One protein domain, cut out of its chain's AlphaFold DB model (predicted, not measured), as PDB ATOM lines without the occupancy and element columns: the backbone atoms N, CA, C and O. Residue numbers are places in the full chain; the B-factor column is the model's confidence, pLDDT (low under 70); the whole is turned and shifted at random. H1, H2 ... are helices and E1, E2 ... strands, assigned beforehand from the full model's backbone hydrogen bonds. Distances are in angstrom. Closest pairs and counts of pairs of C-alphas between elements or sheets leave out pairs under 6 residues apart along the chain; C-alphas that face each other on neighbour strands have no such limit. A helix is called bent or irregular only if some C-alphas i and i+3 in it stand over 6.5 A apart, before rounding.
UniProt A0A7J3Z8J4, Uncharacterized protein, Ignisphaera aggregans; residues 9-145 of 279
ATOM      1  N   SER A   9       5.776 -53.090  27.041       83.69
ATOM      2  CA  SER A   9       4.857 -53.028  25.919       83.69
ATOM      3  C   SER A   9       3.775 -52.010  26.219       83.69
ATOM      4  O   SER A   9       3.220 -51.988  27.314       83.69
ATOM      5  N   ILE A  10       3.457 -51.189  25.229       88.62
ATOM      6  CA  ILE A  10       2.276 -50.339  25.249       88.62
ATOM      7  C   ILE A  10       1.213 -50.977  24.359       88.62
ATOM      8  O   ILE A  10       1.500 -51.355  23.224       88.62
ATOM      9  N   ASN A  11       0.002 -51.116  24.887       90.31
ATOM     10  CA  ASN A  11      -1.162 -51.517  24.111       90.31
ATOM     11  C   ASN A  11      -2.133 -50.338  24.072       90.31
ATOM     12  O   ASN A  11      -2.527 -49.858  25.131       90.31
ATOM     13  N   CYS A  12      -2.481 -49.862  22.881       91.00
ATOM     14  CA  CYS A  12      -3.388 -48.735  22.706       91.00
ATOM     15  C   CYS A  12      -4.610 -49.180  21.917       91.00
ATOM     16  O   CYS A  12      -4.471 -49.786  20.855       91.00
ATOM     17  N   ALA A  13      -5.788 -48.823  22.411       88.00
ATOM     18  CA  ALA A  13      -7.008 -48.907  21.633       88.00
ATOM     19  C   ALA A  13      -7.065 -47.762  20.607       88.00
ATOM     20  O   ALA A  13      -6.479 -46.680  20.794       88.00
ATOM     21  N   GLU A  14      -7.798 -47.991  19.522       82.69
ATOM     22  CA  GLU A  14      -8.267 -46.892  18.685       82.69
ATOM     23  C   GLU A  14      -9.119 -45.949  19.536       82.69
ATOM     24  O   GLU A  14      -9.787 -46.366  20.489       82.69
ATOM     25  N   LEU A  15      -9.026 -44.650  19.249       75.88
ATOM     26  CA  LEU A  15      -9.954 -43.720  19.874       75.88
ATOM     27  C   LEU A  15     -11.359 -44.059  19.368       75.88
ATOM     28  O   LEU A  15     -11.498 -44.378  18.190       75.88
ATOM     29  N   PRO A  16     -12.390 -43.988  20.222       65.88
ATOM     30  CA  PRO A  16     -13.761 -44.132  19.758       65.88
ATOM     31  C   PRO A  16     -14.032 -43.157  18.605       65.88
ATOM     32  O   PRO A  16     -13.628 -41.998  18.699       65.88
ATOM     33  N   ASP A  17     -14.750 -43.593  17.566       57.38
ATOM     34  CA  ASP A  17     -15.011 -42.821  16.332       57.38
ATOM     35  C   ASP A  17     -15.636 -41.429  16.567       57.38
ATOM     36  O   ASP A  17     -15.588 -40.556  15.706       57.38
ATOM     37  N   ASN A  18     -16.223 -41.199  17.745       57.06
ATOM     38  CA  ASN A  18     -16.832 -39.933  18.159       57.06
ATOM     39  C   ASN A  18     -15.908 -39.024  18.991       57.06
ATOM     40  O   ASN A  18     -16.330 -37.949  19.421       57.06
ATOM     41  N   THR A  19     -14.674 -39.445  19.263       65.75
ATOM     42  CA  THR A  19     -13.703 -38.671  20.038       65.75
ATOM     43  C   THR A  19     -12.742 -37.982  19.080       65.75
ATOM     44  O   THR A  19     -11.675 -38.506  18.766       65.75
ATOM     45  N   ASP A  20     -13.114 -36.785  18.625       81.94
ATOM     46  CA  ASP A  20     -12.182 -35.911  17.911       81.94
ATOM     47  C   ASP A  20     -10.956 -35.647  18.806       81.94
ATOM     48  O   ASP A  20     -11.081 -35.383  20.011       81.94
ATOM     49  N   LEU A  21      -9.763 -35.716  18.214       85.06
ATOM     50  CA  LEU A  21      -8.497 -35.375  18.851       85.06
ATOM     51  C   LEU A  21      -8.580 -34.015  19.554       85.06
ATOM     52  O   LEU A  21      -8.033 -33.856  20.646       85.06
ATOM     53  N   HIS A  22      -9.312 -33.058  18.976       83.75
ATOM     54  CA  HIS A  22      -9.562 -31.767  19.605       83.75
ATOM     55  C   HIS A  22     -10.244 -31.906  20.974       83.75
ATOM     56  O   HIS A  22      -9.768 -31.351  21.966       83.75
ATOM     57  N   TYR A  23     -11.321 -32.694  21.056       86.56
ATOM     58  CA  TYR A  23     -12.049 -32.928  22.302       86.56
ATOM     59  C   TYR A  23     -11.176 -33.649  23.336       86.56
ATOM     60  O   TYR A  23     -11.118 -33.247  24.501       86.56
ATOM     61  N   LEU A  24     -10.450 -34.687  22.908       87.88
ATOM     62  CA  LEU A  24      -9.529 -35.419  23.775       87.88
ATOM     63  C   LEU A  24      -8.469 -34.488  24.381       87.88
ATOM     64  O   LEU A  24      -8.225 -34.525  25.592       87.88
ATOM     65  N   LEU A  25      -7.860 -33.641  23.546       87.69
ATOM     66  CA  LEU A  25      -6.827 -32.708  23.976       87.69
ATOM     67  C   LEU A  25      -7.382 -31.641  24.919       87.69
ATOM     68  O   LEU A  25      -6.829 -31.438  25.999       87.69
ATOM     69  N   ALA A  26      -8.483 -30.991  24.542       83.25
ATOM     70  CA  ALA A  26      -9.061 -29.881  25.291       83.25
ATOM     71  C   ALA A  26      -9.620 -30.305  26.655       83.25
ATOM     72  O   ALA A  26      -9.382 -29.619  27.647       83.25
ATOM     73  N   TYR A  27     -10.330 -31.436  26.719       85.50
ATOM     74  CA  TYR A  27     -11.138 -31.792  27.890       85.50
ATOM     75  C   TYR A  27     -10.571 -32.924  28.738       85.50
ATOM     76  O   TYR A  27     -11.076 -33.153  29.837       85.50
ATOM     77  N   ARG A  28      -9.542 -33.642  28.273       89.12
ATOM     78  CA  ARG A  28      -8.949 -34.737  29.055       89.12
ATOM     79  C   ARG A  28      -7.446 -34.594  29.230       89.12
ATOM     80  O   ARG A  28      -6.971 -34.576  30.362       89.12
ATOM     81  N   VAL A  29      -6.702 -34.421  28.139       90.19
ATOM     82  CA  VAL A  29      -5.236 -34.308  28.199       90.19
ATOM     83  C   VAL A  29      -4.806 -33.004  28.862       90.19
ATOM     84  O   VAL A  29      -4.046 -33.047  29.822       90.19
ATOM     85  N   ASN A  30      -5.299 -31.848  28.407       87.19
ATOM     86  CA  ASN A  30      -4.902 -30.552  28.969       87.19
ATOM     87  C   ASN A  30      -5.248 -30.407  30.461       87.19
ATOM     88  O   ASN A  30      -4.370 -29.973  31.209       87.19
ATOM     89  N   PRO A  31      -6.446 -30.805  30.936       88.88
ATOM     90  CA  PRO A  31      -6.740 -30.817  32.365       88.88
ATOM     91  C   PRO A  31      -5.786 -31.711  33.154       88.88
ATOM     92  O   PRO A  31      -5.275 -31.279  34.187       88.88
ATOM     93  N   LYS A  32      -5.472 -32.914  32.648       92.69
ATOM     94  CA  LYS A  32      -4.528 -33.802  33.332       92.69
ATOM     95  C   LYS A  32      -3.111 -33.234  33.352       92.69
ATOM     96  O   LYS A  32      -2.454 -33.277  34.386       92.69
ATOM     97  N   LEU A  33      -2.645 -32.643  32.252       86.50
ATOM     98  CA  LEU A  33      -1.354 -31.954  32.215       86.50
ATOM     99  C   LEU A  33      -1.311 -30.789  33.208       86.50
ATOM    100  O   LEU A  33      -0.313 -30.637  33.908       86.50
ATOM    101  N   ALA A  34      -2.384 -30.005  33.330       77.94
ATOM    102  CA  ALA A  34      -2.472 -28.932  34.317       77.94
ATOM    103  C   ALA A  34      -2.419 -29.464  35.760       77.94
ATOM    104  O   ALA A  34      -1.717 -28.892  36.592       77.94
ATOM    105  N   GLU A  35      -3.093 -30.580  36.053       83.44
ATOM    106  CA  GLU A  35      -3.021 -31.256  37.355       83.44
ATOM    107  C   GLU A  35      -1.590 -31.708  37.682       83.44
ATOM    108  O   GLU A  35      -1.059 -31.366  38.740       83.44
ATOM    109  N   ILE A  36      -0.939 -32.413  36.749       88.81
ATOM    110  CA  ILE A  36       0.457 -32.854  36.886       88.81
ATOM    111  C   ILE A  36       1.364 -31.637  37.120       88.81
ATOM    112  O   ILE A  36       2.208 -31.650  38.014       88.81
ATOM    113  N   THR A  37       1.158 -30.552  36.373       85.88
ATOM    114  CA  THR A  37       1.941 -29.315  36.521       85.88
ATOM    115  C   THR A  37       1.769 -28.714  37.909       85.88
ATOM    116  O   THR A  37       2.757 -28.444  38.579       85.88
ATOM    117  N   ASN A  38       0.537 -28.565  38.393       79.25
ATOM    118  CA  ASN A  38       0.272 -28.025  39.729       79.25
ATOM    119  C   ASN A  38       0.896 -28.858  40.850       79.25
ATOM    120  O   ASN A  38       1.234 -28.319  41.902       79.25
ATOM    121  N   LYS A  39       1.045 -30.166  40.635       89.06
ATOM    122  CA  LYS A  39       1.603 -31.088  41.622       89.06
ATOM    123  C   LYS A  39       3.131 -31.099  41.641       89.06
ATOM    124  O   LYS A  39       3.711 -31.246  42.714       89.06
ATOM    125  N   TYR A  40       3.770 -30.978  40.479       87.00
ATOM    126  CA  TYR A  40       5.213 -31.201  40.333       87.00
ATOM    127  C   TYR A  40       6.024 -29.961  39.970       87.00
ATOM    128  O   TYR A  40       7.251 -30.011  40.038       87.00
ATOM    129  N   TYR A  41       5.369 -28.867  39.591       80.69
ATOM    130  CA  TYR A  41       6.022 -27.635  39.178       80.69
ATOM    131  C   TYR A  41       5.996 -26.607  40.313       80.69
ATOM    132  O   TYR A  41       4.929 -26.205  40.779       80.69
ATOM    133  N   ASP A  42       7.170 -26.163  40.772       79.75
ATOM    134  CA  ASP A  42       7.262 -25.171  41.847       79.75
ATOM    135  C   ASP A  42       7.101 -23.756  41.281       79.75
ATOM    136  O   ASP A  42       8.060 -23.069  40.927       79.75
ATOM    137  N   PHE A  43       5.858 -23.288  41.181       72.50
ATOM    138  CA  PHE A  43       5.575 -21.948  40.666       72.50
ATOM    139  C   PHE A  43       6.171 -20.821  41.525       72.50
ATOM    140  O   PHE A  43       6.519 -19.767  40.989       72.50
ATOM    141  N   GLU A  44       6.327 -21.019  42.836       72.06
ATOM    142  CA  GLU A  44       6.880 -20.000  43.737       72.06
ATOM    143  C   GLU A  44       8.377 -19.784  43.498       72.06
ATOM    144  O   GLU A  44       8.865 -18.648  43.524       72.06
ATOM    145  N   LYS A  45       9.100 -20.859  43.178       68.38
ATOM    146  CA  LYS A  45      10.503 -20.811  42.755       68.38
ATOM    147  C   LYS A  45      10.705 -19.974  41.491       68.38
ATOM    148  O   LYS A  45      11.695 -19.243  41.409       68.38
ATOM    149  N   TYR A  46       9.773 -20.012  40.537       64.19
ATOM    150  CA  TYR A  46       9.905 -19.272  39.273       64.19
ATOM    151  C   TYR A  46       9.317 -17.863  39.299       64.19
ATOM    152  O   TYR A  46       9.812 -17.012  38.566       64.19
ATOM    153  N   LYS A  47       8.364 -17.552  40.190       63.31
ATOM    154  CA  LYS A  47       7.871 -16.170  40.386       63.31
ATOM    155  C   LYS A  47       8.992 -15.170  40.687       63.31
ATOM    156  O   LYS A  47       8.863 -13.989  40.379       63.31
ATOM    157  N   LYS A  48      10.089 -15.633  41.296       60.88
ATOM    158  CA  LYS A  48      11.236 -14.803  41.702       60.88
ATOM    159  C   LYS A  48      12.369 -14.758  40.675       60.88
ATOM    160  O   LYS A  48      13.309 -13.987  40.856       60.88
ATOM    161  N   LYS A  49      12.321 -15.576  39.622       58.78
ATOM    162  CA  LYS A  49      13.373 -15.640  38.603       58.78
ATOM    163  C   LYS A  49      12.949 -14.854  37.378       58.78
ATOM    164  O   LYS A  49      11.884 -15.100  36.826       58.78
ATOM    165  N   GLN A  50      13.793 -13.927  36.929       50.72
ATOM    166  CA  GLN A  50      13.566 -13.292  35.636       50.72
ATOM    167  C   GLN A  50      13.656 -14.367  34.541       50.72
ATOM    168  O   GLN A  50      14.668 -15.076  34.485       50.72
ATOM    169  N   PRO A  51      12.622 -14.535  33.697       49.31
ATOM    170  CA  PRO A  51      12.675 -15.486  32.599       49.31
ATOM    171  C   PRO A  51      13.805 -15.079  31.651       49.31
ATOM    172  O   PRO A  51      13.848 -13.947  31.169       49.31
ATOM    173  N   ARG A  52      14.729 -15.999  31.366       43.50
ATOM    174  CA  ARG A  52      15.631 -15.833  30.228       43.50
ATOM    175  C   ARG A  52      14.844 -16.206  28.974       43.50
ATOM    176  O   ARG A  52      14.590 -17.376  28.731       43.50
ATOM    177  N   THR A  53      14.443 -15.169  28.235       39.84
ATOM    178  CA  THR A  53      13.840 -15.183  26.885       39.84
ATOM    179  C   THR A  53      12.539 -15.975  26.720       39.84
ATOM    180  O   THR A  53      12.528 -17.183  26.514       39.84
ATOM    181  N   LEU A  54      11.424 -15.242  26.707       36.06
ATOM    182  CA  LEU A  54      10.135 -15.699  26.194       36.06
ATOM    183  C   LEU A  54      10.033 -15.263  24.723       36.06
ATOM    184  O   LEU A  54       9.799 -14.087  24.452       36.06
ATOM    185  N   GLU A  55      10.249 -16.172  23.769       38.25
ATOM    186  CA  GLU A  55       9.980 -15.889  22.353       38.25
ATOM    187  C   GLU A  55       8.520 -16.218  22.034       38.25
ATOM    188  O   GLU A  55       8.138 -17.370  21.824       38.25
ATOM    189  N   MET A  56       7.688 -15.181  22.009       35.78
ATOM    190  CA  MET A  56       6.304 -15.268  21.564       35.78
ATOM    191  C   MET A  56       6.210 -14.740  20.135       35.78
ATOM    192  O   MET A  56       6.513 -13.577  19.886       35.78
ATOM    193  N   TRP A  57       5.753 -15.583  19.210       38.44
ATOM    194  CA  TRP A  57       5.413 -15.170  17.851       38.44
ATOM    195  C   TRP A  57       3.941 -15.494  17.605       38.44
ATOM    196  O   TRP A  57       3.530 -16.653  17.665       38.44
ATOM    197  N   ILE A  58       3.140 -14.462  17.354       35.38
ATOM    198  CA  ILE A  58       1.741 -14.610  16.958       35.38
ATOM    199  C   ILE A  58       1.724 -14.638  15.429       35.38
ATOM    200  O   ILE A  58       2.016 -13.631  14.792       35.38
ATOM    201  N   ASN A  59       1.425 -15.798  14.846       40.31
ATOM    202  CA  ASN A  59       1.061 -15.896  13.436       40.31
ATOM    203  C   ASN A  59      -0.472 -15.889  13.355       40.31
ATOM    204  O   ASN A  59      -1.115 -16.800  13.877       40.31
ATOM    205  N   GLU A  60      -1.042 -14.870  12.712       36.28
ATOM    206  CA  GLU A  60      -2.493 -14.666  12.570       36.28
ATOM    207  C   GLU A  60      -3.202 -15.824  11.840       36.28
ATOM    208  O   GLU A  60      -4.406 -16.001  12.007       36.28
ATOM    209  N   TYR A  61      -2.461 -16.662  11.104       41.12
ATOM    210  CA  TYR A  61      -3.011 -17.788  10.340       41.12
ATOM    211  C   TYR A  61      -2.907 -19.163  11.028       41.12
ATOM    212  O   TYR A  61      -3.633 -20.075  10.644       41.12
ATOM    213  N   ASP A  62      -2.060 -19.330  12.053       40.16
ATOM    214  CA  ASP A  62      -1.716 -20.651  12.628       40.16
ATOM    215  C   ASP A  62      -2.215 -20.875  14.072       40.16
ATOM    216  O   ASP A  62      -1.894 -21.895  14.692       40.16
ATOM    217  N   GLY A  63      -2.970 -19.926  14.636       42.50
ATOM    218  CA  GLY A  63      -3.263 -19.895  16.070       42.50
ATOM    219  C   GLY A  63      -2.024 -19.526  16.898       42.50
ATOM    220  O   GLY A  63      -0.881 -19.617  16.446       42.50
ATOM    221  N   ALA A  64      -2.228 -19.052  18.128       37.56
ATOM    222  CA  ALA A  64      -1.127 -18.621  18.985       37.56
ATOM    223  C   ALA A  64      -0.147 -19.782  19.245       37.56
ATOM    224  O   ALA A  64      -0.466 -20.729  19.964       37.56
ATOM    225  N   ARG A  65       1.066 -19.707  18.683       40.31
ATOM    226  CA  ARG A  65       2.159 -20.625  19.016       40.31
ATOM    227  C   ARG A  65       2.984 -20.015  20.133       40.31
ATOM    228  O   ARG A  65       3.829 -19.151  19.913       40.31
ATOM    229  N   ILE A  66       2.740 -20.485  21.349       39.66
ATOM    230  CA  ILE A  66       3.571 -20.132  22.492       39.66
ATOM    231  C   ILE A  66       4.761 -21.095  22.503       39.66
ATOM    232  O   ILE A  66       4.621 -22.249  22.891       39.66
ATOM    233  N   ARG A  67       5.943 -20.640  22.072       39.12
ATOM    234  CA  ARG A  67       7.185 -21.385  22.304       39.12
ATOM    235  C   ARG A  67       7.772 -20.924  23.629       39.12
ATOM    236  O   ARG A  67       8.539 -19.967  23.677       39.12
ATOM    237  N   VAL A  68       7.408 -21.596  24.716       41.56
ATOM    238  CA  VAL A  68       8.010 -21.274  26.011       41.56
ATOM    239  C   VAL A  68       9.337 -22.009  26.166       41.56
ATOM    240  O   VAL A  68       9.396 -23.145  26.631       41.56
ATOM    241  N   LEU A  69      10.428 -21.355  25.767       38.50
ATOM    242  CA  LEU A  69      11.782 -21.780  26.119       38.50
ATOM    243  C   LEU A  69      12.073 -21.354  27.559       38.50
ATOM    244  O   LEU A  69      12.706 -20.340  27.822       38.50
ATOM    245  N   TYR A  70      11.591 -22.133  28.521       43.72
ATOM    246  CA  TYR A  70      12.041 -21.979  29.897       43.72
ATOM    247  C   TYR A  70      13.455 -22.554  30.042       43.72
ATOM    248  O   TYR A  70      13.608 -23.729  30.378       43.72
ATOM    249  N   THR A  71      14.503 -21.748  29.850       44.22
ATOM    250  CA  THR A  71      15.847 -22.109  30.333       44.22
ATOM    251  C   THR A  71      15.919 -21.833  31.834       44.22
ATOM    252  O   THR A  71      16.533 -20.865  32.287       44.22
ATOM    253  N   PHE A  72      15.217 -22.641  32.624       50.16
ATOM    254  CA  PHE A  72      15.481 -22.707  34.054       50.16
ATOM    255  C   PHE A  72      16.517 -23.810  34.264       50.16
ATOM    256  O   PHE A  72      16.175 -24.988  34.306       50.16
ATOM    257  N   ASP A  73      17.785 -23.420  34.395       56.44
ATOM    258  CA  ASP A  73      18.919 -24.312  34.695       56.44
ATOM    259  C   ASP A  73      18.816 -24.999  36.077       56.44
ATOM    260  O   ASP A  73      19.794 -25.552  36.573       56.44
ATOM    261  N   ASP A  74      17.649 -24.950  36.729       66.00
ATOM    262  CA  ASP A  74      17.395 -25.511  38.050       66.00
ATOM    263  C   ASP A  74      16.094 -26.330  38.176       66.00
ATOM    264  O   ASP A  74      15.670 -26.601  39.295       66.00
ATOM    265  N   LYS A  75      15.519 -26.836  37.076       71.25
ATOM    266  CA  LYS A  75      14.386 -27.786  37.108       71.25
ATOM    267  C   LYS A  75      14.685 -29.143  37.762       71.25
ATOM    268  O   LYS A  75      15.672 -29.806  37.456       71.25
ATOM    269  N   SER A  76      13.785 -29.620  38.614       79.62
ATOM    270  CA  SER A  76      13.787 -31.009  39.073       79.62
ATOM    271  C   SER A  76      13.561 -31.973  37.901       79.62
ATOM    272  O   SER A  76      13.192 -31.585  36.785       79.62
ATOM    273  N   PHE A  77      13.776 -33.265  38.149       80.94
ATOM    274  CA  PHE A  77      13.434 -34.290  37.169       80.94
ATOM    275  C   PHE A  77      11.946 -34.262  36.832       80.94
ATOM    276  O   PHE A  77      11.591 -34.315  35.661       80.94
ATOM    277  N   GLU A  78      11.084 -34.120  37.836       87.12
ATOM    278  CA  GLU A  78       9.644 -34.051  37.636       87.12
ATOM    279  C   GLU A  78       9.245 -32.833  36.796       87.12
ATOM    280  O   GLU A  78       8.496 -32.981  35.835       87.12
ATOM    281  N   GLU A  79       9.811 -31.658  37.084       82.81
ATOM    282  CA  GLU A  79       9.604 -30.438  36.292       82.81
ATOM    283  C   GLU A  79      10.045 -30.631  34.835       82.81
ATOM    284  O   GLU A  79       9.359 -30.200  33.909       82.81
ATOM    285  N   THR A  80      11.151 -31.350  34.626       79.94
ATOM    286  CA  THR A  80      11.656 -31.684  33.289       79.94
ATOM    287  C   THR A  80      10.698 -32.621  32.542       79.94
ATOM    288  O   THR A  80      10.378 -32.364  31.384       79.94
ATOM    289  N   ILE A  81      10.181 -33.676  33.189       85.44
ATOM    290  CA  ILE A  81       9.166 -34.556  32.584       85.44
ATOM    291  C   ILE A  81       7.902 -33.763  32.221       85.44
ATOM    292  O   ILE A  81       7.330 -33.984  31.155       85.44
ATOM    293  N   VAL A  82       7.470 -32.828  33.073       87.62
ATOM    294  CA  VAL A  82       6.307 -31.970  32.796       87.62
ATOM    295  C   VAL A  82       6.527 -31.126  31.544       87.62
ATOM    296  O   VAL A  82       5.671 -31.126  30.660       87.62
ATOM    297  N   ASP A  83       7.685 -30.476  31.403       81.50
ATOM    298  CA  ASP A  83       8.007 -29.750  30.169       81.50
ATOM    299  C   ASP A  83       7.985 -30.665  28.945       81.50
ATOM    300  O   ASP A  83       7.539 -30.270  27.868       81.50
ATOM    301  N   TRP A  84       8.501 -31.887  29.084       85.00
ATOM    302  CA  TRP A  84       8.537 -32.853  27.993       85.00
ATOM    303  C   TRP A  84       7.124 -33.223  27.550       85.00
ATOM    304  O   TRP A  84       6.850 -33.226  26.354       85.00
ATOM    305  N   LEU A  85       6.203 -33.434  28.490       89.50
ATOM    306  CA  LEU A  85       4.797 -33.695  28.184       89.50
ATOM    307  C   LEU A  85       4.137 -32.531  27.428       89.50
ATOM    308  O   LEU A  85       3.431 -32.770  26.446       89.50
ATOM    309  N   PHE A  86       4.395 -31.282  27.830       85.19
ATOM    310  CA  PHE A  86       3.892 -30.111  27.103       85.19
ATOM    311  C   PHE A  86       4.485 -29.995  25.699       85.19
ATOM    312  O   PHE A  86       3.739 -29.810  24.740       85.19
ATOM    313  N   ASN A  87       5.796 -30.179  25.553       79.56
ATOM    314  CA  ASN A  87       6.451 -30.138  24.245       79.56
ATOM    315  C   ASN A  87       5.923 -31.231  23.304       79.56
ATOM    316  O   ASN A  87       5.666 -30.965  22.131       79.56
ATOM    317  N   LEU A  88       5.707 -32.449  23.811       83.62
ATOM    318  CA  LEU A  88       5.113 -33.542  23.036       83.62
ATOM    319  C   LEU A  88       3.694 -33.195  22.571       83.62
ATOM    320  O   LEU A  88       3.358 -33.425  21.408       83.62
ATOM    321  N   ARG A  89       2.873 -32.605  23.449       89.50
ATOM    322  CA  ARG A  89       1.533 -32.123  23.089       89.50
ATOM    323  C   ARG A  89       1.615 -31.062  21.991       89.50
ATOM    324  O   ARG A  89       0.850 -31.114  21.032       89.50
ATOM    325  N   ASP A  90       2.540 -30.120  22.103       82.25
ATOM    326  CA  ASP A  90       2.676 -29.032  21.132       82.25
ATOM    327  C   ASP A  90       3.169 -29.542  19.770       82.25
ATOM    328  O   ASP A  90       2.722 -29.066  18.722       82.25
ATOM    329  N   PHE A  91       4.024 -30.569  19.747       79.12
ATOM    330  CA  PHE A  91       4.387 -31.266  18.510       79.12
ATOM    331  C   PHE A  91       3.204 -31.988  17.868       79.12
ATOM    332  O   PHE A  91       3.061 -31.929  16.647       79.12
ATOM    333  N   LEU A  92       2.336 -32.607  18.669       85.06
ATOM    334  CA  LEU A  92       1.104 -33.220  18.177       85.06
ATOM    335  C   LEU A  92       0.151 -32.169  17.577       85.06
ATOM    336  O   LEU A  92      -0.286 -32.326  16.441       85.06
ATOM    337  N   ILE A  93      -0.116 -31.068  18.288       83.81
ATOM    338  CA  ILE A  93      -1.006 -29.984  17.819       83.81
ATOM    339  C   ILE A  93      -0.461 -29.324  16.546       83.81
ATOM    340  O   ILE A  93      -1.209 -28.997  15.628       83.81
ATOM    341  N   SER A  94       0.858 -29.148  16.460       79.06
ATOM    342  CA  SER A  94       1.509 -28.577  15.275       79.06
ATOM    343  C   SER A  94       1.695 -29.573  14.124       79.06
ATOM    344  O   SER A  94       2.374 -29.239  13.155       79.06
ATOM    345  N   HIS A  95       1.104 -30.773  14.211       81.31
ATOM    346  CA  HIS A  95       1.191 -31.839  13.206       81.31
ATOM    347  C   HIS A  95       2.633 -32.275  12.884       81.31
ATOM    348  O   HIS A  95       2.911 -32.836  11.826       81.31
ATOM    349  N   LYS A  96       3.572 -32.038  13.808       71.44
ATOM    350  CA  LYS A  96       4.973 -32.484  13.710       71.44
ATOM    351  C   LYS A  96       5.175 -33.909  14.223       71.44
ATOM    352  O   LYS A  96       6.279 -34.442  14.143       71.44
ATOM    353  N   MET A  97       4.126 -34.503  14.783       81.44
ATOM    354  CA  MET A  97       4.107 -35.839  15.355       81.44
ATOM    355  C   MET A  97       2.709 -36.431  15.180       81.44
ATOM    356  O   MET A  97       1.719 -35.740  15.412       81.44
ATOM    357  N   ASP A  98       2.620 -37.703  14.793       88.62
ATOM    358  CA  ASP A  98       1.340 -38.407  14.764       88.62
ATOM    359  C   ASP A  98       0.906 -38.850  16.170       88.62
ATOM    360  O   ASP A  98       1.702 -38.961  17.107       88.62
ATOM    361  N   PHE A  99      -0.383 -39.132  16.327       89.25
ATOM    362  CA  PHE A  99      -0.955 -39.447  17.631       89.25
ATOM    363  C   PHE A  99      -0.400 -40.737  18.265       89.25
ATOM    364  O   PHE A  99      -0.256 -40.822  19.487       89.25
ATOM    365  N   ASN A 100      -0.025 -41.734  17.460       87.94
ATOM    366  CA  ASN A 100       0.568 -42.968  17.974       87.94
ATOM    367  C   ASN A 100       2.021 -42.754  18.408       87.94
ATOM    368  O   ASN A 100       2.443 -43.319  19.419       87.94
ATOM    369  N   ALA A 101       2.778 -41.919  17.695       84.56
ATOM    370  CA  ALA A 101       4.089 -41.467  18.143       84.56
ATOM    371  C   ALA A 101       3.983 -40.705  19.472       84.56
ATOM    372  O   ALA A 101       4.718 -41.024  20.405       84.56
ATOM    373  N   PHE A 102       3.015 -39.792  19.611       88.31
ATOM    374  CA  PHE A 102       2.762 -39.081  20.869       88.31
ATOM    375  C   PHE A 102       2.508 -40.043  22.039       88.31
ATOM    376  O   PHE A 102       3.206 -39.980  23.049       88.31
ATOM    377  N   ARG A 103       1.587 -41.003  21.878       91.94
ATOM    378  CA  ARG A 103       1.309 -42.053  22.878       91.94
ATOM    379  C   ARG A 103       2.564 -42.822  23.292       91.94
ATOM    380  O   ARG A 103       2.766 -43.073  24.478       91.94
ATOM    381  N   ARG A 104       3.420 -43.183  22.329       87.38
ATOM    382  CA  ARG A 104       4.687 -43.877  22.607       87.38
ATOM    383  C   ARG A 104       5.635 -43.009  23.421       87.38
ATOM    384  O   ARG A 104       6.127 -43.483  24.432       87.38
ATOM    385  N   TYR A 105       5.821 -41.743  23.059       87.31
ATOM    386  CA  TYR A 105       6.678 -40.852  23.842       87.31
ATOM    387  C   TYR A 105       6.134 -40.591  25.250       87.31
ATOM    388  O   TYR A 105       6.909 -40.523  26.194       87.31
ATOM    389  N   VAL A 106       4.816 -40.508  25.446       92.31
ATOM    390  CA  VAL A 106       4.254 -40.435  26.806       92.31
ATOM    391  C   VAL A 106       4.558 -41.724  27.591       92.31
ATOM    392  O   VAL A 106       4.864 -41.659  28.780       92.31
ATOM    393  N   ALA A 107       4.557 -42.887  26.933       90.81
ATOM    394  CA  ALA A 107       4.943 -44.164  27.540       90.81
ATOM    395  C   ALA A 107       6.420 -44.202  27.932       90.81
ATOM    396  O   ALA A 107       6.753 -44.659  29.025       90.81
ATOM    397  N   ASP A 108       7.276 -43.651  27.073       85.12
ATOM    398  CA  ASP A 108       8.698 -43.465  27.330       85.12
ATOM    399  C   ASP A 108       8.876 -42.636  28.621       85.12
ATOM    400  O   ASP A 108       9.613 -43.019  29.534       85.12
ATOM    401  N   LEU A 109       8.132 -41.534  28.762       88.81
ATOM    402  CA  LEU A 109       8.178 -40.695  29.963       88.81
ATOM    403  C   LEU A 109       7.650 -41.398  31.213       88.81
ATOM    404  O   LEU A 109       8.260 -41.281  32.277       88.81
ATOM    405  N   ALA A 110       6.558 -42.153  31.093       90.38
ATOM    406  CA  ALA A 110       6.024 -42.944  32.196       90.38
ATOM    407  C   ALA A 110       7.053 -43.978  32.672       90.38
ATOM    408  O   ALA A 110       7.310 -44.097  33.868       90.38
ATOM    409  N   PHE A 111       7.713 -44.678  31.750       85.44
ATOM    410  CA  PHE A 111       8.760 -45.638  32.083       85.44
ATOM    411  C   PHE A 111       9.949 -44.986  32.805       85.44
ATOM    412  O   PHE A 111      10.399 -45.498  33.831       85.44
ATOM    413  N   LEU A 112      10.423 -43.821  32.342       82.69
ATOM    414  CA  LEU A 112      11.464 -43.063  33.051       82.69
ATOM    415  C   LEU A 112      11.007 -42.653  34.457       82.69
ATOM    416  O   LEU A 112      11.758 -42.801  35.426       82.69
ATOM    417  N   ALA A 113       9.769 -42.170  34.584       86.56
ATOM    418  CA  ALA A 113       9.194 -41.787  35.866       86.56
ATOM    419  C   ALA A 113       9.065 -42.986  36.818       86.56
ATOM    420  O   ALA A 113       9.362 -42.840  38.001       86.56
ATOM    421  N   ALA A 114       8.724 -44.182  36.326       84.25
ATOM    422  CA  ALA A 114       8.607 -45.397  37.139       84.25
ATOM    423  C   ALA A 114       9.897 -45.716  37.909       84.25
ATOM    424  O   ALA A 114       9.851 -46.209  39.037       84.25
ATOM    425  N   HIS A 115      11.052 -45.397  37.321       74.25
ATOM    426  CA  HIS A 115      12.355 -45.651  37.927       74.25
ATOM    427  C   HIS A 115      12.783 -44.609  38.954       74.25
ATOM    428  O   HIS A 115      13.582 -44.925  39.836       74.25
ATOM    429  N   ARG A 116      12.292 -43.376  38.838       76.00
ATOM    430  CA  ARG A 116      12.827 -42.247  39.602       76.00
ATOM    431  C   ARG A 116      11.814 -41.575  40.520       76.00
ATOM    432  O   ARG A 116      12.174 -41.171  41.620       76.00
ATOM    433  N   SER A 117      10.567 -41.465  40.087       84.00
ATOM    434  CA  SER A 117       9.512 -40.749  40.796       84.00
ATOM    435  C   SER A 117       8.200 -41.542  40.713       84.00
ATOM    436  O   SER A 117       7.390 -41.320  39.812       84.00
ATOM    437  N   PRO A 118       7.960 -42.487  41.650       86.06
ATOM    438  CA  PRO A 118       6.770 -43.342  41.631       86.06
ATOM    439  C   PRO A 118       5.445 -42.573  41.707       86.06
ATOM    440  O   PRO A 118       4.420 -43.077  41.258       86.06
ATOM    441  N   GLY A 119       5.455 -41.374  42.301       89.12
ATOM    442  CA  GLY A 119       4.302 -40.475  42.294       89.12
ATOM    443  C   GLY A 119       4.001 -39.992  40.880       89.12
ATOM    444  O   GLY A 119       2.900 -40.218  40.387       89.12
ATOM    445  N   LEU A 120       5.005 -39.412  40.214       91.44
ATOM    446  CA  LEU A 120       4.869 -38.908  38.851       91.44
ATOM    447  C   LEU A 120       4.512 -40.028  37.874       91.44
ATOM    448  O   LEU A 120       3.669 -39.826  37.010       91.44
ATOM    449  N   PHE A 121       5.094 -41.218  38.041       92.81
ATOM    450  CA  PHE A 121       4.746 -42.388  37.238       92.81
ATOM    451  C   PHE A 121       3.242 -42.640  37.198       92.81
ATOM    452  O   PHE A 121       2.694 -42.762  36.111       92.81
ATOM    453  N   LYS A 122       2.574 -42.663  38.359       92.94
ATOM    454  CA  LYS A 122       1.126 -42.898  38.433       92.94
ATOM    455  C   LYS A 122       0.339 -41.850  37.658       92.94
ATOM    456  O   LYS A 122      -0.600 -42.196  36.951       92.94
ATOM    457  N   ASP A 123       0.731 -40.583  37.765       96.44
ATOM    458  CA  ASP A 123       0.005 -39.509  37.088       96.44
ATOM    459  C   ASP A 123       0.235 -39.532  35.562       96.44
ATOM    460  O   ASP A 123      -0.691 -39.268  34.793       96.44
ATOM    461  N   VAL A 124       1.441 -39.894  35.100       95.25
ATOM    462  CA  VAL A 124       1.740 -40.063  33.662       95.25
ATOM    463  C   VAL A 124       1.126 -41.356  33.103       95.25
ATOM    464  O   VAL A 124       0.676 -41.385  31.960       95.25
ATOM    465  N   GLU A 125       1.046 -42.421  33.900       94.00
ATOM    466  CA  GLU A 125       0.332 -43.655  33.555       94.00
ATOM    467  C   GLU A 125      -1.175 -43.403  33.403       94.00
ATOM    468  O   GLU A 125      -1.791 -43.874  32.451       94.00
ATOM    469  N   GLU A 126      -1.770 -42.592  34.277       95.75
ATOM    470  CA  GLU A 126      -3.165 -42.170  34.135       95.75
ATOM    471  C   GLU A 126      -3.379 -41.331  32.868       95.75
ATOM    472  O   GLU A 126      -4.361 -41.526  32.149       95.75
ATOM    473  N   LEU A 127      -2.427 -40.450  32.534       95.75
ATOM    474  CA  LEU A 127      -2.439 -39.731  31.261       95.75
ATOM    475  C   LEU A 127      -2.398 -40.695  30.062       95.75
ATOM    476  O   LEU A 127      -3.140 -40.492  29.103       95.75
ATOM    477  N   LEU A 128      -1.605 -41.772  30.103       94.38
ATOM    478  CA  LEU A 128      -1.657 -42.823  29.074       94.38
ATOM    479  C   LEU A 128      -3.025 -43.498  29.006       94.38
ATOM    480  O   LEU A 128      -3.522 -43.740  27.906       94.38
ATOM    481  N   GLY A 129      -3.649 -43.745  30.158       92.81
ATOM    482  CA  GLY A 129      -5.013 -44.260  30.244       92.81
ATOM    483  C   GLY A 129      -6.023 -43.351  29.540       92.81
ATOM    484  O   GLY A 129      -6.835 -43.831  28.750       92.81
ATOM    485  N   ILE A 130      -5.921 -42.030  29.735       93.12
ATOM    486  CA  ILE A 130      -6.722 -41.024  29.010       93.12
ATOM    487  C   ILE A 130      -6.502 -41.124  27.499       93.12
ATOM    488  O   ILE A 130      -7.449 -40.999  26.724       93.12
ATOM    489  N   LEU A 131      -5.264 -41.380  27.078       93.38
ATOM    490  CA  LEU A 131      -4.910 -41.572  25.675       93.38
ATOM    491  C   LEU A 131      -5.350 -42.934  25.122       93.38
ATOM    492  O   LEU A 131      -5.060 -43.219  23.962       93.38
ATOM    493  N   GLY A 132      -6.054 -43.761  25.901       91.75
ATOM    494  CA  GLY A 132      -6.530 -45.080  25.491       91.75
ATOM    495  C   GLY A 132      -5.429 -46.135  25.461       91.75
ATOM    496  O   GLY A 132      -5.534 -47.097  24.704       91.75
ATOM    497  N   CYS A 133      -4.361 -45.946  26.236       93.19
ATOM    498  CA  CYS A 133      -3.213 -46.838  26.269       93.19
ATOM    499  C   CYS A 133      -2.995 -47.445  27.656       93.19
ATOM    500  O   CYS A 133      -3.173 -46.798  28.683       93.19
ATOM    501  N   THR A 134      -2.532 -48.690  27.678       90.94
ATOM    502  CA  THR A 134      -2.066 -49.382  28.879       90.94
ATOM    503  C   THR A 134      -0.588 -49.694  28.734       90.94
ATOM    504  O   THR A 134      -0.156 -50.262  27.723       90.94
ATOM    505  N   LEU A 135       0.183 -49.331  29.755       89.50
ATOM    506  CA  LEU A 135       1.609 -49.602  29.833       89.50
ATOM    507  C   LEU A 135       1.858 -50.885  30.630       89.50
ATOM    508  O   LEU A 135       1.425 -51.022  31.768       89.50
ATOM    509  N   TRP A 136       2.595 -51.819  30.042       85.25
ATOM    510  CA  TRP A 136       2.978 -53.077  30.671       85.25
ATOM    511  C   TRP A 136       4.489 -53.144  30.784       85.25
ATOM    512  O   TRP A 136       5.173 -53.417  29.801       85.25
ATOM    513  N   ILE A 137       5.016 -52.929  31.983       79.19
ATOM    514  CA  ILE A 137       6.451 -53.046  32.242       79.19
ATOM    515  C   ILE A 137       6.753 -54.517  32.542       79.19
ATOM    516  O   ILE A 137       6.259 -55.075  33.530       79.19
ATOM    517  N   LYS A 138       7.537 -55.173  31.679       63.50
ATOM    518  CA  LYS A 138       7.915 -56.576  31.864       63.50
ATOM    519  C   LYS A 138       8.869 -56.649  33.062       63.50
ATOM    520  O   LYS A 138      10.049 -56.370  32.965       63.50
ATOM    521  N   SER A 139       8.323 -57.039  34.215       52.34
ATOM    522  CA  SER A 139       9.028 -57.296  35.481       52.34
ATOM    523  C   SER A 139       9.495 -56.072  36.294       52.34
ATOM    524  O   SER A 139      10.653 -55.673  36.261       52.34
ATOM    525  N   MET A 140       8.648 -55.646  37.243       46.59
ATOM    526  CA  MET A 140       9.083 -55.039  38.518       46.59
ATOM    527  C   MET A 140       9.483 -56.100  39.577       46.59
ATOM    528  O   MET A 140       9.292 -55.895  40.779       46.59
ATOM    529  N   LYS A 141       9.987 -57.288  39.198       38.31
ATOM    530  CA  LYS A 141      10.476 -58.243  40.208       38.31
ATOM    531  C   LYS A 141      11.795 -57.735  40.790       38.31
ATOM    532  O   LYS A 141      12.768 -57.526  40.073       38.31
ATOM    533  N   LYS A 142      11.790 -57.544  42.114       36.00
ATOM    534  CA  LYS A 142      12.929 -57.175  42.970       36.00
ATOM    535  C   LYS A 142      14.225 -57.842  42.486       36.00
ATOM    536  O   LYS A 142      14.416 -59.039  42.684       36.00
ATOM    537  N   GLY A 143      15.105 -57.034  41.897       41.91
ATOM    538  CA  GLY A 143      16.454 -57.426  41.496       41.91
ATOM    539  C   GLY A 143      16.583 -57.952  40.066       41.91
ATOM    540  O   GLY A 143      16.965 -59.102  39.894       41.91
ATOM    541  N   ILE A 144      16.349 -57.119  39.044       42.69
ATOM    542  CA  ILE A 144      16.853 -57.358  37.678       42.69
ATOM    543  C   ILE A 144      17.383 -56.042  37.092       42.69
ATOM    544  O   ILE A 144      16.800 -54.976  37.282       42.69
ATOM    545  N   LYS A 145      18.538 -56.146  36.424       46.50
ATOM    546  CA  LYS A 145      19.246 -55.069  35.727       46.50
ATOM    547  C   LYS A 145      18.373 -54.482  34.620       46.50
ATOM    548  O   LYS A 145      18.049 -55.167  33.658       46.50
TER     549      LYS A 145
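This is residues 9 to 145 of the 279 residues of an uncharacterized protein of Ignisphaera aggregans (UniProt A0A7J3Z8J4). A ribbon of two strands, E1 and E4, packs on one side of an up-and-down bundle of four helices, H1, H3, H4 and H5, and chiefly on H4. On the opposite side of the bundle the chain makes an excursion through the short H2 and two very short strands, E2 and E3, which meet only at a point. The printed part has 137 residues, with five named helices and four named strands in the order E1 H1 H2 E2 E3 H3 H4 H5 E4; E1 and E4 are antiparallel, and the class is mostly helix. The whole is compact, with a radius of gyration of the C-alphas of 16.3 A and spans of 47 by 39 by 22 A.

E1 is residues 9 to 12, with C-alpha 9 at (4.857, -53.028, 25.919). E4 is residues 133 to 137, 12.9 A long, with C-alpha 137 at (6.451, -53.046, 32.242). H4 is residues 99 to 116, 26.1 A, and H5 residues 118 to 130, 18.6 A. H3 is residues 77 to 93, 24.5 A. H1 is residues 21 to 40, 25.8 A, beginning at C-alpha 21 (-8.497, -35.375, 18.851); it has a kink of 30 degrees near residue 30 and is only just irregular, with C-alphas 26 and 29 6.53 A apart. H2 is residues 43 to 47, E2 residues 55 to 57 and E3 residues 65 to 67.

E1 and E4 run at 169 degrees; N 9 and O 136 are 2.8 A apart and N 11 and O 134 3.0 A, within hydrogen-bond range. The closest C-alphas of H4 and E4, Ala 107 and Leu 135, are 6.8 A apart. H4 and H5 touch as a helical hairpin at a shallow tilt of 18 degrees, with the C-alphas of Ala 113 and Phe 121 closest at 4.7 A. H3 and H4, also a helical hairpin, touch at a shallow tilt of 3 degrees, closest at C-alphas Leu 88 and Phe 102, 6.4 A. H1 touches H5, closest at C-alphas Lys 32 and Leu 127, 6.6 A. With residues 33 to 40 alone H1 touches H3, closest at C-alphas Tyr 40 and Glu 78, 5.9 A. H1 and H4 are apart. E3 and H3 are near each other, with 5 pairs of C-alphas within 10 A. In H2, H3 and H5 every O i to N i+4 pair is within hydrogen-bond range; in H1 13 of 16 are, in H4 12 of 14.

The C-alphas of Glu 60 and Gly 143 are the two farthest apart, at 55.0 A. The printed part has no cut, and no link is long. The mean pLDDT of the printed part is 74.1; residues 16 to 19, 45 to 74 and 138 to 145 are under 70.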